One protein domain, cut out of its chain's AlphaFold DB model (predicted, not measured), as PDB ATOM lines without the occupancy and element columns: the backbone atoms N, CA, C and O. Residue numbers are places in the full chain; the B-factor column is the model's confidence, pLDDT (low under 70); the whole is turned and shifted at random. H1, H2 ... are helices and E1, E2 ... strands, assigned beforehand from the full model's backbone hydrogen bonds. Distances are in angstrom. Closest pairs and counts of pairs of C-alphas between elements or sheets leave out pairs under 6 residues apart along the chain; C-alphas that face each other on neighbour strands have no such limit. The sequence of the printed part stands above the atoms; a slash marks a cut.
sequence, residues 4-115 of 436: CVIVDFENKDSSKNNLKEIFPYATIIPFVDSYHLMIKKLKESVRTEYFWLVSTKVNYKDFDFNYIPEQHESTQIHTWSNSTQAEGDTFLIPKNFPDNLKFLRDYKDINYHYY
ATOM      1  N   CYS A   4      75.398  81.878 129.928       95.12
ATOM      2  CA  CYS A   4      74.375  82.316 130.867       95.12
ATOM      3  C   CYS A   4      74.558  81.627 132.220       95.12
ATOM      4  O   CYS A   4      74.765  80.409 132.299       95.12
ATOM      5  N   VAL A   5      74.474  82.416 133.284       95.12
ATOM      6  CA  VAL A   5      74.441  81.953 134.667       95.12
ATOM      7  C   VAL A   5      73.130  82.405 135.296       95.12
ATOM      8  O   VAL A   5      72.775  83.581 135.254       95.12
ATOM      9  N   ILE A   6      72.416  81.455 135.888       94.44
ATOM     10  CA  ILE A   6      71.149  81.673 136.576       94.44
ATOM     11  C   ILE A   6      71.426  81.746 138.078       94.44
ATOM     12  O   ILE A   6      72.002  80.826 138.660       94.44
ATOM     13  N   VAL A   7      70.994  82.834 138.700       93.88
ATOM     14  CA  VAL A   7      71.068  83.072 140.138       93.88
ATOM     15  C   VAL A   7      69.747  82.679 140.778       93.88
ATOM     16  O   VAL A   7      68.741  83.365 140.604       93.88
ATOM     17  N   ASP A   8      69.760  81.575 141.519       91.50
ATOM     18  CA  ASP A   8      68.615  81.077 142.271       91.50
ATOM     19  C   ASP A   8      68.501  81.785 143.618       91.50
ATOM     20  O   ASP A   8      69.343  81.646 144.508       91.50
ATOM     21  N   PHE A   9      67.438  82.570 143.764       89.00
ATOM     22  CA  PHE A   9      67.107  83.231 145.017       89.00
ATOM     23  C   PHE A   9      66.343  82.325 145.984       89.00
ATOM     24  O   PHE A   9      66.076  82.780 147.096       89.00
ATOM     25  N   GLU A  10      66.015  81.089 145.599       85.62
ATOM     26  CA  GLU A  10      65.163  80.163 146.359       85.62
ATOM     27  C   GLU A  10      63.783  80.767 146.682       85.62
ATOM     28  O   GLU A  10      63.114  80.393 147.644       85.62
ATOM     29  N   ASN A  11      63.346  81.725 145.861       82.38
ATOM     30  CA  ASN A  11      62.056  82.384 145.986       82.38
ATOM     31  C   ASN A  11      60.915  81.424 145.611       82.38
ATOM     32  O   ASN A  11      61.112  80.432 144.912       82.38
ATOM     33  N   LYS A  12      59.687  81.718 146.047       74.44
ATOM     34  CA  LYS A  12      58.525  80.819 145.885       74.44
ATOM     35  C   LYS A  12      58.302  80.354 144.439       74.44
ATOM     36  O   LYS A  12      57.868  79.221 144.221       74.44
ATOM     37  N   ASP A  13      58.569  81.228 143.474       72.62
ATOM     38  CA  ASP A  13      58.361  80.960 142.054       72.62
ATOM     39  C   ASP A  13      59.650  80.558 141.312       72.62
ATOM     40  O   ASP A  13      59.621  80.402 140.092       72.62
ATOM     41  N   SER A  14      60.754  80.290 142.025       72.38
ATOM     42  CA  SER A  14      62.018  79.838 141.425       72.38
ATOM     43  C   SER A  14      61.820  78.592 140.555       72.38
ATOM     44  O   SER A  14      62.236  78.563 139.403       72.38
ATOM     45  N   SER A  15      61.071  77.603 141.042       65.50
ATOM     46  CA  SER A  15      60.740  76.373 140.298       65.50
ATOM     47  C   SER A  15      59.872  76.573 139.047       65.50
ATOM     48  O   SER A  15      59.725  75.642 138.259       65.50
ATOM     49  N   LYS A  16      59.275  77.757 138.863       65.19
ATOM     50  CA  LYS A  16      58.377  78.071 137.742       65.19
ATOM     51  C   LYS A  16      59.051  78.891 136.648       65.19
ATOM     52  O   LYS A  16      58.390  79.238 135.670       65.19
ATOM     53  N   ASN A  17      60.329  79.237 136.805       71.06
ATOM     54  CA  ASN A  17      61.041  79.940 135.749       71.06
ATOM     55  C   ASN A  17      61.307  78.996 134.562       71.06
ATOM     56  O   ASN A  17      61.600  77.814 134.721       71.06
ATOM     57  N   ASN A  18      61.201  79.532 133.351       79.31
ATOM     58  CA  ASN A  18      61.486  78.830 132.099       79.31
ATOM     59  C   ASN A  18      62.940  79.048 131.640       79.31
ATOM     60  O   ASN A  18      63.282  78.815 130.482       79.31
ATOM     61  N   LEU A  19      63.829  79.494 132.534       87.56
ATOM     62  CA  LEU A  19      65.195  79.887 132.180       87.56
ATOM     63  C   LEU A  19      66.015  78.727 131.609       87.56
ATOM     64  O   LEU A  19      66.853  78.947 130.741       87.56
ATOM     65  N   LYS A  20      65.754  77.490 132.044       88.38
ATOM     66  CA  LYS A  20      66.386  76.283 131.486       88.38
ATOM     67  C   LYS A  20      65.847  75.875 130.117       88.38
ATOM     68  O   LYS A  20      66.543  75.170 129.394       88.38
ATOM     69  N   GLU A  21      64.653  76.325 129.747       88.56
ATOM     70  CA  GLU A  21      64.132  76.161 128.388       88.56
ATOM     71  C   GLU A  21      64.819  77.149 127.435       88.56
ATOM     72  O   GLU A  21      65.168  76.783 126.316       88.56
ATOM     73  N   ILE A  22      65.082  78.376 127.907       89.62
ATOM     74  CA  ILE A  22      65.781  79.429 127.150       89.62
ATOM     75  C   ILE A  22      67.289  79.140 127.060       89.62
ATOM     76  O   ILE A  22      67.888  79.251 125.990       89.62
ATOM     77  N   PHE A  23      67.909  78.731 128.170       91.94
ATOM     78  CA  PHE A  23      69.335  78.420 128.280       91.94
ATOM     79  C   PHE A  23      69.562  77.007 128.856       91.94
ATOM     80  O   PHE A  23      69.887  76.856 130.041       91.94
ATOM     81  N   PRO A  24      69.476  75.945 128.029       90.94
ATOM     82  CA  PRO A  24      69.619  74.557 128.490       90.94
ATOM     83  C   PRO A  24      70.933  74.273 129.232       90.94
ATOM     84  O   PRO A  24      70.970  73.519 130.208       90.94
ATOM     85  N   TYR A  25      72.011  74.936 128.805       91.06
ATOM     86  CA  TYR A  25      73.363  74.757 129.337       91.06
ATOM     87  C   TYR A  25      73.752  75.772 130.421       91.06
ATOM     88  O   TYR A  25      74.885  75.726 130.895       91.06
ATOM     89  N   ALA A  26      72.850  76.675 130.829       92.69
ATOM     90  CA  ALA A  26      73.167  77.662 131.859       92.69
ATOM     91  C   ALA A  26      73.513  76.995 133.194       92.69
ATOM     92  O   ALA A  26      72.886  76.009 133.588       92.69
ATOM     93  N   THR A  27      74.478  77.550 133.919       91.12
ATOM     94  CA  THR A  27      74.786  77.086 135.280       91.12
ATOM     95  C   THR A  27      73.818  77.739 136.257       91.12
ATOM     96  O   THR A  27      73.609  78.943 136.168       91.12
ATOM     97  N   ILE A  28      73.230  76.969 137.175       92.50
ATOM     98  CA  ILE A  28      72.398  77.512 138.261       92.50
ATOM     99  C   ILE A  28      73.250  77.558 139.526       92.50
ATOM    100  O   ILE A  28      73.853  76.548 139.893       92.50
ATOM    101  N   ILE A  29      73.295  78.713 140.184       92.62
ATOM    102  CA  ILE A  29      73.974  78.900 141.468       92.62
ATOM    103  C   ILE A  29      73.051  79.611 142.460       92.62
ATOM    104  O   ILE A  29      72.266  80.458 142.037       92.62
ATOM    105  N   PRO A  30      73.142  79.325 143.768       91.62
ATOM    106  CA  PRO A  30      72.381  80.071 144.762       91.62
ATOM    107  C   PRO A  30      72.883  81.517 144.860       91.62
ATOM    108  O   PRO A  30      74.079  81.786 144.702       91.62
ATOM    109  N   PHE A  31      71.981  82.450 145.160       89.25
ATOM    110  CA  PHE A  31      72.355  83.814 145.521       89.25
ATOM    111  C   PHE A  31      73.133  83.819 146.844       89.25
ATOM    112  O   PHE A  31      72.638  83.332 147.865       89.25
ATOM    113  N   VAL A  32      74.328  84.416 146.837       84.44
ATOM    114  CA  VAL A  32      75.197  84.539 148.016       84.44
ATOM    115  C   VAL A  32      75.608  85.994 148.195       84.44
ATOM    116  O   VAL A  32      76.317  86.542 147.353       84.44
ATOM    117  N   ASP A  33      75.204  86.576 149.323       80.94
ATOM    118  CA  ASP A  33      75.509  87.932 149.796       80.94
ATOM    119  C   ASP A  33      75.114  89.086 148.854       80.94
ATOM    120  O   ASP A  33      74.217  89.854 149.202       80.94
ATOM    121  N   SER A  34      75.770  89.225 147.694       88.00
ATOM    122  CA  SER A  34      75.570  90.313 146.723       88.00
ATOM    123  C   SER A  34      75.966  89.925 145.293       88.00
ATOM    124  O   SER A  34      76.862  89.102 145.080       88.00
ATOM    125  N   TYR A  35      75.386  90.596 144.289       90.81
ATOM    126  CA  TYR A  35      75.797  90.420 142.888       90.81
ATOM    127  C   TYR A  35      77.267  90.760 142.650       90.81
ATOM    128  O   TYR A  35      77.921  90.069 141.870       90.81
ATOM    129  N   HIS A  36      77.817  91.764 143.341       86.31
ATOM    130  CA  HIS A  36      79.236  92.114 143.229       86.31
ATOM    131  C   HIS A  36      80.143  90.893 143.471       86.31
ATOM    132  O   HIS A  36      81.029  90.582 142.668       86.31
ATOM    133  N   LEU A  37      79.878  90.156 144.553       84.38
ATOM    134  CA  LEU A  37      80.648  88.977 144.933       84.38
ATOM    135  C   LEU A  37      80.434  87.807 143.964       84.38
ATOM    136  O   LEU A  37      81.380  87.076 143.660       84.38
ATOM    137  N   MET A  38      79.212  87.639 143.457       88.44
ATOM    138  CA  MET A  38      78.884  86.592 142.487       88.44
ATOM    139  C   MET A  38      79.579  86.818 141.140       88.44
ATOM    140  O   MET A  38      80.246  85.915 140.640       88.44
ATOM    141  N   ILE A  39      79.497  88.033 140.588       88.31
ATOM    142  CA  ILE A  39      80.115  88.407 139.304       88.31
ATOM    143  C   ILE A  39      81.625  88.164 139.343       88.31
ATOM    144  O   ILE A  39      82.180  87.522 138.448       88.31
ATOM    145  N   LYS A  40      82.281  88.598 140.427       85.06
ATOM    146  CA  LYS A  40      83.721  88.411 140.638       85.06
ATOM    147  C   LYS A  40      84.146  86.940 140.604       85.06
ATOM    148  O   LYS A  40      85.222  86.628 140.103       85.06
ATOM    149  N   LYS A  41      83.316  86.030 141.124       86.25
ATOM    150  CA  LYS A  41      83.599  84.584 141.126       86.25
ATOM    151  C   LYS A  41      83.334  83.922 139.773       86.25
ATOM    152  O   LYS A  41      84.002  82.952 139.433       86.25
ATOM    153  N   LEU A  42      82.353  84.417 139.021       87.94
ATOM    154  CA  LEU A  42      81.867  83.768 137.804       87.94
ATOM    155  C   LEU A  42      82.686  84.073 136.552       87.94
ATOM    156  O   LEU A  42      82.778  83.213 135.675       87.94
ATOM    157  N   LYS A  43      83.289  85.261 136.453       83.06
ATOM    158  CA  LYS A  43      83.926  85.732 135.211       83.06
ATOM    159  C   LYS A  43      85.042  84.822 134.667       83.06
ATOM    160  O   LYS A  43      85.247  84.746 133.459       83.06
ATOM    161  N   GLU A  44      85.731  84.085 135.538       83.38
ATOM    162  CA  GLU A  44      86.796  83.150 135.139       83.38
ATOM    163  C   GLU A  44      86.240  81.864 134.502       83.38
ATOM    164  O   GLU A  44      86.936  81.171 133.763       83.38
ATOM    165  N   SER A  45      84.973  81.542 134.775       85.00
ATOM    166  CA  SER A  45      84.317  80.317 134.303       85.00
ATOM    167  C   SER A  45      83.628  80.458 132.941       85.00
ATOM    168  O   SER A  45      83.318  79.448 132.304       85.00
ATOM    169  N   VAL A  46      83.412  81.691 132.471       89.62
ATOM    170  CA  VAL A  46      82.730  81.966 131.199       89.62
ATOM    171  C   VAL A  46      83.707  81.974 130.020       89.62
ATOM    172  O   VAL A  46      84.877  82.359 130.123       89.62
ATOM    173  N   ARG A  47      83.233  81.512 128.863       90.06
ATOM    174  CA  ARG A  47      84.018  81.304 127.636       90.06
ATOM    175  C   ARG A  47      83.835  82.436 126.633       90.06
ATOM    176  O   ARG A  47      84.745  82.706 125.855       90.06
ATOM    177  N   THR A  48      82.671  83.065 126.649       93.31
ATOM    178  CA  THR A  48      82.266  84.133 125.733       93.31
ATOM    179  C   THR A  48      82.750  85.514 126.193       93.31
ATOM    180  O   THR A  48      83.150  85.698 127.342       93.31
ATOM    181  N   GLU A  49      82.782  86.475 125.265       91.69
ATOM    182  CA  GLU A  49      83.217  87.858 125.533       91.69
ATOM    183  C   GLU A  49      82.272  88.589 126.494       91.69
ATOM    184  O   GLU A  49      82.725  89.371 127.327       91.69
ATOM    185  N   TYR A  50      80.981  88.267 126.423       94.06
ATOM    186  CA  TYR A  50      79.948  88.702 127.357       94.06
ATOM    187  C   TYR A  50      79.237  87.485 127.915       94.06
ATOM    188  O   TYR A  50      79.152  86.467 127.236       94.06
ATOM    189  N   PHE A  51      78.661  87.608 129.102       94.88
ATOM    190  CA  PHE A  51      77.786  86.587 129.659       94.88
ATOM    191  C   PHE A  51      76.559  87.211 130.316       94.88
ATOM    192  O   PHE A  51      76.620  88.302 130.885       94.88
ATOM    193  N   TRP A  52      75.445  86.492 130.237       96.19
ATOM    194  CA  TRP A  52      74.220  86.811 130.945       96.19
ATOM    195  C   TRP A  52      74.311  86.330 132.394       96.19
ATOM    196  O   TRP A  52      74.675  85.182 132.658       96.19
ATOM    197  N   LEU A  53      73.934  87.194 133.333       95.31
ATOM    198  CA  LEU A  53      73.647  86.836 134.717       95.31
ATOM    199  C   LEU A  53      72.183  87.179 134.988       95.31
ATOM    200  O   LEU A  53      71.807  88.348 134.965       95.31
ATOM    201  N   VAL A  54      71.350  86.163 135.191       94.81
ATOM    202  CA  VAL A  54      69.889  86.308 135.285       94.81
ATOM    203  C   VAL A  54      69.373  85.746 136.600       94.81
ATOM    204  O   VAL A  54      69.815  84.693 137.042       94.81
ATOM    205  N   SER A  55      68.418  86.421 137.226       92.94
ATOM    206  CA  SER A  55      67.813  85.988 138.493       92.94
ATOM    207  C   SER A  55      66.519  85.204 138.327       92.94
ATOM    208  O   SER A  55      65.679  85.567 137.511       92.94
ATOM    209  N   THR A  56      66.274  84.219 139.191       92.19
ATOM    210  CA  THR A  56      64.976  83.526 139.302       92.19
ATOM    211  C   THR A  56      63.826  84.409 139.804       92.19
ATOM    212  O   THR A  56      62.683  83.951 139.849       92.19
ATOM    213  N   LYS A  57      64.104  85.669 140.167       89.88
ATOM    214  CA  LYS A  57      63.100  86.668 140.564       89.88
ATOM    215  C   LYS A  57      62.387  87.336 139.399       89.88
ATOM    216  O   LYS A  57      61.382  87.995 139.626       89.88
ATOM    217  N   VAL A  58      62.881  87.199 138.175       90.38
ATOM    218  CA  VAL A  58      62.328  87.906 137.015       90.38
ATOM    219  C   VAL A  58      61.720  86.903 136.045       90.38
ATOM    220  O   VAL A  58      62.297  85.855 135.760       90.38
ATOM    221  N   ASN A  59      60.537  87.220 135.525       89.00
ATOM    222  CA  ASN A  59      59.949  86.476 134.420       89.00
ATOM    223  C   ASN A  59      60.513  86.989 133.089       89.00
ATOM    224  O   ASN A  59      60.258  88.131 132.726       89.00
ATOM    225  N   TYR A  60      61.221  86.126 132.358       90.50
ATOM    226  CA  TYR A  60      61.906  86.466 131.105       90.50
ATOM    227  C   TYR A  60      61.180  86.012 129.838       90.50
ATOM    228  O   TYR A  60      61.791  85.973 128.774       90.50
ATOM    229  N   LYS A  61      59.899  85.636 129.920       86.62
ATOM    230  CA  LYS A  61      59.152  85.109 128.766       86.62
ATOM    231  C   LYS A  61      59.253  86.000 127.519       86.62
ATOM    232  O   LYS A  61      59.370  85.473 126.417       86.62
ATOM    233  N   ASP A  62      59.247  87.317 127.720       87.81
ATOM    234  CA  ASP A  62      59.282  88.323 126.655       87.81
ATOM    235  C   ASP A  62      60.595  89.136 126.659       87.81
ATOM    236  O   ASP A  62      60.646  90.247 126.134       87.81
ATOM    237  N   PHE A  63      61.649  88.634 127.313       92.38
ATOM    238  CA  PHE A  63      62.940  89.319 127.387       92.38
ATOM    239  C   PHE A  63      63.802  89.026 126.149       92.38
ATOM    240  O   PHE A  63      63.939  87.872 125.738       92.38
ATOM    241  N   ASP A  64      64.427  90.061 125.580       91.62
ATOM    242  CA  ASP A  64      65.315  89.911 124.425       91.62
ATOM    243  C   ASP A  64      66.763  89.612 124.841       91.62
ATOM    244  O   ASP A  64      67.557  90.500 125.145       91.62
ATOM    245  N   PHE A  65      67.132  88.331 124.797       93.81
ATOM    246  CA  PHE A  65      68.504  87.876 125.040       93.81
ATOM    247  C   PHE A  65      69.447  88.034 123.835       93.81
ATOM    248  O   PHE A  65      70.617  87.649 123.931       93.81
ATOM    249  N   ASN A  66      68.969  88.576 122.707       93.44
ATOM    250  CA  ASN A  66      69.795  88.867 121.531       93.44
ATOM    251  C   ASN A  66      70.400  90.272 121.558       93.44
ATOM    252  O   ASN A  66      71.024  90.668 120.576       93.44
ATOM    253  N   TYR A  67      70.232  91.015 122.653       93.75
ATOM    254  CA  TYR A  67      70.865  92.314 122.822       93.75
ATOM    255  C   TYR A  67      72.391  92.212 122.655       93.75
ATOM    256  O   TYR A  67      73.050  91.369 123.270       93.75
ATOM    257  N   ILE A  68      72.944  93.090 121.818       92.38
ATOM    258  CA  ILE A  68      74.380  93.229 121.575       92.38
ATOM    259  C   ILE A  68      74.739  94.688 121.881       92.38
ATOM    260  O   ILE A  68      74.165  95.570 121.239       92.38
ATOM    261  N   PRO A  69      75.658  94.952 122.831       92.56
ATOM    262  CA  PRO A  69      76.122  96.304 123.129       92.56
ATOM    263  C   PRO A  69      76.685  97.008 121.896       92.56
ATOM    264  O   PRO A  69      77.324  96.376 121.045       92.56
ATOM    265  N   GLU A  70      76.510  98.326 121.811       93.00
ATOM    266  CA  GLU A  70      77.208  99.096 120.786       93.00
ATOM    267  C   GLU A  70      78.725  99.085 121.031       93.00
ATOM    268  O   GLU A  70      79.205  98.892 122.148       93.00
ATOM    269  N   GLN A  71      79.522  99.337 119.986       90.06
ATOM    270  CA  GLN A  71      80.987  99.272 120.086       90.06
ATOM    271  C   GLN A  71      81.550 100.158 121.213       90.06
ATOM    272  O   GLN A  71      82.508  99.777 121.888       90.06
ATOM    273  N   HIS A  72      80.944 101.327 121.433       90.44
ATOM    274  CA  HIS A  72      81.356 102.276 122.465       90.44
ATOM    275  C   HIS A  72      80.878 101.898 123.883       90.44
ATOM    276  O   HIS A  72      81.352 102.478 124.857       90.44
ATOM    277  N   GLU A  73      79.994 100.904 124.001       91.88
ATOM    278  CA  GLU A  73      79.466 100.346 125.253       91.88
ATOM    279  C   GLU A  73      80.094  98.979 125.584       91.88
ATOM    280  O   GLU A  73      79.792  98.386 126.610       91.88
ATOM    281  N   SER A  74      81.012  98.478 124.750       88.88
ATOM    282  CA  SER A  74      81.583  97.123 124.848       88.88
ATOM    283  C   SER A  74      82.249  96.770 126.188       88.88
ATOM    284  O   SER A  74      82.389  95.599 126.538       88.88
ATOM    285  N   THR A  75      82.666  97.766 126.970       88.56
ATOM    286  CA  THR A  75      83.240  97.564 128.311       88.56
ATOM    287  C   THR A  75      82.248  97.835 129.441       88.56
ATOM    288  O   THR A  75      82.610  97.710 130.612       88.56
ATOM    289  N   GLN A  76      81.020  98.235 129.125       92.19
ATOM    290  CA  GLN A  76      80.001  98.599 130.102       92.19
ATOM    291  C   GLN A  76      79.252  97.361 130.603       92.19
ATOM    292  O   GLN A  76      79.075  96.383 129.879       92.19
ATOM    293  N   ILE A  77      78.791  97.401 131.853       93.00
ATOM    294  CA  ILE A  77      77.781  96.445 132.323       93.00
ATOM    295  C   ILE A  77      76.423  96.959 131.883       93.00
ATOM    296  O   ILE A  77      76.072  98.092 132.197       93.00
ATOM    297  N   HIS A  78      75.625  96.109 131.248       95.19
ATOM    298  CA  HIS A  78      74.226  96.414 130.982       95.19
ATOM    299  C   HIS A  78      73.375  95.734 132.045       95.19
ATOM    300  O   HIS A  78      73.544  94.540 132.293       95.19
ATOM    301  N   THR A  79      72.478  96.481 132.684       95.50
ATOM    302  CA  THR A  79      71.539  95.940 133.669       95.50
ATOM    303  C   THR A  79      70.106  96.283 133.295       95.50
ATOM    304  O   THR A  79      69.847  97.392 132.837       95.50
ATOM    305  N   TRP A  80      69.181  95.345 133.494       95.81
ATOM    306  CA  TRP A  80      67.751  95.568 133.307       95.81
ATOM    307  C   TRP A  80      67.043  95.547 134.655       95.81
ATOM    308  O   TRP A  80      67.161  94.595 135.436       95.81
ATOM    309  N   SER A  81      66.314  96.624 134.920       92.56
ATOM    310  CA  SER A  81      65.709  96.904 136.214       92.56
ATOM    311  C   SER A  81      64.196  97.108 136.103       92.56
ATOM    312  O   SER A  81      63.651  97.300 135.012       92.56
ATOM    313  N   ASN A  82      63.512  97.093 137.249       89.75
ATOM    314  CA  ASN A  82      62.103  97.474 137.335       89.75
ATOM    315  C   ASN A  82      61.952  98.978 137.633       89.75
ATOM    316  O   ASN A  82      62.931  99.715 137.746       89.75
ATOM    317  N   SER A  83      60.711  99.455 137.761       86.62
ATOM    318  CA  SER A  83      60.407 100.892 137.876       86.62
ATOM    319  C   SER A  83      60.680 101.461 139.265       86.62
ATOM    320  O   SER A  83      60.694 102.675 139.438       86.62
ATOM    321  N   THR A  84      60.875 100.591 140.256       86.19
ATOM    322  CA  THR A  84      61.057 100.958 141.666       86.19
ATOM    323  C   THR A  84      62.506 100.848 142.126       86.19
ATOM    324  O   THR A  84      62.858 101.405 143.161       86.19
ATOM    325  N   GLN A  85      63.345 100.146 141.362       90.00
ATOM    326  CA  GLN A  85      64.741  99.889 141.686       90.00
ATOM    327  C   GLN A  85      65.565  99.856 140.400       90.00
ATOM    328  O   GLN A  85      65.326  99.001 139.550       90.00
ATOM    329  N   ALA A  86      66.526 100.777 140.275       89.25
ATOM    330  CA  ALA A  86      67.443 100.859 139.133       89.25
ATOM    331  C   ALA A  86      68.565  99.808 139.207       89.25
ATOM    332  O   ALA A  86      69.090  99.374 138.183       89.25
ATOM    333  N   GLU A  87      68.926  99.377 140.418       91.44
ATOM    334  CA  GLU A  87      69.900  98.314 140.657       91.44
ATOM    335  C   GLU A  87      69.237  96.945 140.398       91.44
ATOM    336  O   GLU A  87      68.729  96.294 141.309       91.44
ATOM    337  N   GLY A  88      69.175  96.559 139.117       90.81
ATOM    338  CA  GLY A  88      68.437  95.395 138.616       90.81
ATOM    339  C   GLY A  88      69.059  94.025 138.916       90.81
ATOM    340  O   GLY A  88      70.101  93.906 139.555       90.81
ATOM    341  N   ASP A  89      68.413  92.973 138.410       92.44
ATOM    342  CA  ASP A  89      68.750  91.555 138.660       92.44
ATOM    343  C   ASP A  89      69.114  90.770 137.393       92.44
ATOM    344  O   ASP A  89      69.318  89.552 137.411       92.44
ATOM    345  N   THR A  90      69.143  91.474 136.271       94.88
ATOM    346  CA  THR A  90      69.443  90.940 134.953       94.88
ATOM    347  C   THR A  90      70.621  91.718 134.419       94.88
ATOM    348  O   THR A  90      70.558  92.945 134.355       94.88
ATOM    349  N   PHE A  91      71.684  91.023 134.033       95.81
ATOM    350  CA  PHE A  91      72.909  91.656 133.572       95.81
ATOM    351  C   PHE A  91      73.435  91.006 132.305       95.81
ATOM    352  O   PHE A  91      73.432  89.781 132.195       95.81
ATOM    353  N   LEU A  92      73.984  91.827 131.415       95.94
ATOM    354  CA  LEU A  92      74.939  91.411 130.401       95.94
ATOM    355  C   LEU A  92      76.289  92.017 130.774       95.94
ATOM    356  O   LEU A  92      76.432  93.239 130.859       95.94
ATOM    357  N   ILE A  93      77.259  91.154 131.061       93.56
ATOM    358  CA  ILE A  93      78.521  91.542 131.690       93.56
ATOM    359  C   ILE A  93      79.675  91.213 130.743       93.56
ATOM    360  O   ILE A  93      79.776  90.062 130.306       93.56
ATOM    361  N   PRO A  94      80.574  92.169 130.445       92.62
ATOM    362  CA  PRO A  94      81.785  91.890 129.691       92.62
ATOM    363  C   PRO A  94      82.754  91.072 130.547       92.62
ATOM    364  O   PRO A  94      82.975  91.353 131.727       92.62
ATOM    365  N   LYS A  95      83.403  90.079 129.944       88.50
ATOM    366  CA  LYS A  95      84.370  89.211 130.627       88.50
ATOM    367  C   LYS A  95      85.530  89.995 131.254       88.50
ATOM    368  O   LYS A  95      86.014  89.628 132.322       88.50
ATOM    369  N   ASN A  96      85.932  91.103 130.628       83.12
ATOM    370  CA  ASN A  96      87.030  91.968 131.076       83.12
ATOM    371  C   ASN A  96      86.632  92.958 132.193       83.12
ATOM    372  O   ASN A  96      87.283  93.987 132.369       83.12
ATOM    373  N   PHE A  97      85.571  92.665 132.948       78.38
ATOM    374  CA  PHE A  97      85.128  93.473 134.082       78.38
ATOM    375  C   PHE A  97      86.223  93.617 135.169       78.38
ATOM    376  O   PHE A  97      86.852  92.613 135.545       78.38
ATOM    377  N   PRO A  98      86.470  94.838 135.692       79.38
ATOM    378  CA  PRO A  98      87.543  95.095 136.652       79.38
ATOM    379  C   PRO A  98      87.322  94.453 138.030       79.38
ATOM    380  O   PRO A  98      86.216  94.411 138.562       79.38
ATOM    381  N   ASP A  99      88.418  94.012 138.655       71.81
ATOM    382  CA  ASP A  99      88.404  93.323 139.957       71.81
ATOM    383  C   ASP A  99      88.423  94.232 141.188       71.81
ATOM    384  O   ASP A  99      88.205  93.764 142.312       71.81
ATOM    385  N   ASN A 100      88.739  95.512 141.001       77.75
ATOM    386  CA  ASN A 100      89.082  96.450 142.069       77.75
ATOM    387  C   ASN A 100      87.913  97.343 142.508       77.75
ATOM    388  O   ASN A 100      88.134  98.462 142.967       77.75
ATOM    389  N   LEU A 101      86.682  96.856 142.381       79.75
ATOM    390  CA  LEU A 101      85.496  97.548 142.876       79.75
ATOM    391  C   LEU A 101      85.183  97.107 144.302       79.75
ATOM    392  O   LEU A 101      85.355  95.938 144.646       79.75
ATOM    393  N   LYS A 102      84.733  98.052 145.129       78.25
ATOM    394  CA  LYS A 102      84.233  97.757 146.474       78.25
ATOM    395  C   LYS A 102      82.765  97.338 146.415       78.25
ATOM    396  O   LYS A 102      82.395  96.350 147.041       78.25
ATOM    397  N   PHE A 103      81.966  98.058 145.631       80.19
ATOM    398  CA  PHE A 103      80.574  97.737 145.343       80.19
ATOM    399  C   PHE A 103      80.315  97.745 143.838       80.19
ATOM    400  O   PHE A 103      81.003  98.437 143.086       80.19
ATOM    401  N   LEU A 104      79.301  97.001 143.379       84.12
ATOM    402  CA  LEU A 104      78.956  96.970 141.953       84.12
ATOM    403  C   LEU A 104      78.567  98.364 141.438       84.12
ATOM    404  O   LEU A 104      78.969  98.744 140.345       84.12
ATOM    405  N   ARG A 105      77.874  99.152 142.268       83.75
ATOM    406  CA  ARG A 105      77.456 100.525 141.950       83.75
ATOM    407  C   ARG A 105      78.600 101.532 141.818       83.75
ATOM    408  O   ARG A 105      78.390 102.605 141.270       83.75
ATOM    409  N   ASP A 106      79.798 101.203 142.309       85.12
ATOM    410  CA  ASP A 106      80.980 102.058 142.139       85.12
ATOM    411  C   ASP A 106      81.542 101.964 140.710       85.12
ATOM    412  O   ASP A 106      82.441 102.724 140.334       85.12
ATOM    413  N   TYR A 107      81.042 101.024 139.898       86.94
ATOM    414  CA  TYR A 107      81.416 100.936 138.499       86.94
ATOM    415  C   TYR A 107      80.754 102.070 137.716       86.94
ATOM    416  O   TYR A 107      79.539 102.138 137.582       86.94
ATOM    417  N   LYS A 108      81.578 102.979 137.193       85.38
ATOM    418  CA  LYS A 108      81.124 104.171 136.460       85.38
ATOM    419  C   LYS A 108      80.490 103.859 135.097       85.38
ATOM    420  O   LYS A 108      79.742 104.674 134.572       85.38
ATOM    421  N   ASP A 109      80.817 102.702 134.530       90.19
ATOM    422  CA  ASP A 109      80.491 102.315 133.159       90.19
ATOM    423  C   ASP A 109      79.318 101.313 133.179       90.19
ATOM    424  O   ASP A 109      79.442 100.168 132.746       90.19
ATOM    425  N   ILE A 110      78.185 101.733 133.757       91.75
ATOM    426  CA  ILE A 110      76.940 100.950 133.807       91.75
ATOM    427  C   ILE A 110      75.890 101.589 132.908       91.75
ATOM    428  O   ILE A 110      75.576 102.773 133.029       91.75
ATOM    429  N   ASN A 111      75.303 100.763 132.054       93.94
ATOM    430  CA  ASN A 111      74.203 101.109 131.182       93.94
ATOM    431  C   ASN A 111      72.895 100.549 131.762       93.94
ATOM    432  O   ASN A 111      72.724  99.333 131.891       93.94
ATOM    433  N   TYR A 112      71.998 101.448 132.169       93.94
ATOM    434  CA  TYR A 112      70.744 101.100 132.830       93.94
ATOM    435  C   TYR A 112      69.611 100.999 131.815       93.94
ATOM    436  O   TYR A 112      69.228 101.983 131.182       93.94
ATOM    437  N   HIS A 113      69.029  99.811 131.728       94.69
ATOM    438  CA  HIS A 113      67.877  99.503 130.897       94.69
ATOM    439  C   HIS A 113      66.655  99.273 131.775       94.69
ATOM    440  O   HIS A 113      66.741  98.764 132.894       94.69
ATOM    441  N   TYR A 114      65.488  99.601 131.238       92.44
ATOM    442  CA  TYR A 114      64.220  99.303 131.887       92.44
ATOM    443  C   TYR A 114      63.610  98.033 131.299       92.44
ATOM    444  O   TYR A 114      63.536  97.880 130.079       92.44
ATOM    445  N   TYR A 115      63.123  97.145 132.163       90.06
ATOM    446  CA  TYR A 115      62.358  95.974 131.761       90.06
ATOM    447  C   TYR A 115      61.021  95.920 132.497       90.06
ATOM    448  O   TYR A 115      60.956  95.817 133.721       90.06
TER     449      TYR A 115
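Overview. This is residues 4 to 115 of the 436 residues of an uncharacterized protein of Candidatus Endolissoclinum sp. TMED37 (UniProt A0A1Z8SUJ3). Little of this domain is regular structure: a strongly twisted wall of six short strands runs through it, with H2 over one face and H1 grazing it. The 112 printed residues, mixed in class and under half in named elements, hold E1 H1 E2 H2 E3 E4 E5 E6; the mixed sheet runs E2 E1 E3 E5 E4 E6. It is compact, radius of gyration of the C-alphas 13.3 A, spanning 35 by 31 by 26 A.

Arrangement. E1, residues 4 to 8, is parallel to E2, residues 27 to 30, with N 6 and O 27 2.8 A apart. H1, residues 19 to 22, too short for an O i to N i+4 pair, makes with them a right-handed strand-helix-strand unit, parallel neighbours with a helix between. H2, residues 35 to 42, with every such pair within hydrogen-bond range, has a height over the sheet of 8.4 A. E3, residues 50 to 55, is parallel to E1, with N 5 and O 52 2.8 A apart; E2, H2, E3 make a split right-handed unit, E1 between. E4, residues 77 to 81, and E5, residues 90 to 94, form a hairpin, with N 80 and O 90 2.9 A apart. E5 is antiparallel to E3, with N 53 and O 91 2.9 A apart. E6, residues 110 to 114, is parallel to E4, with N 111 and O 77 2.8 A apart.

Along the chain. E1 begins at C-alpha 4 (74.375, 82.316, 130.867); E3 spans 16.7 A; E6 ends at C-alpha 114 (64.220, 99.303, 131.887).

Size, cuts and confidence. The printed part has no cut; links E3 to E4 and E5 to E6 are long; residues 15 to 16 have pLDDT under 70.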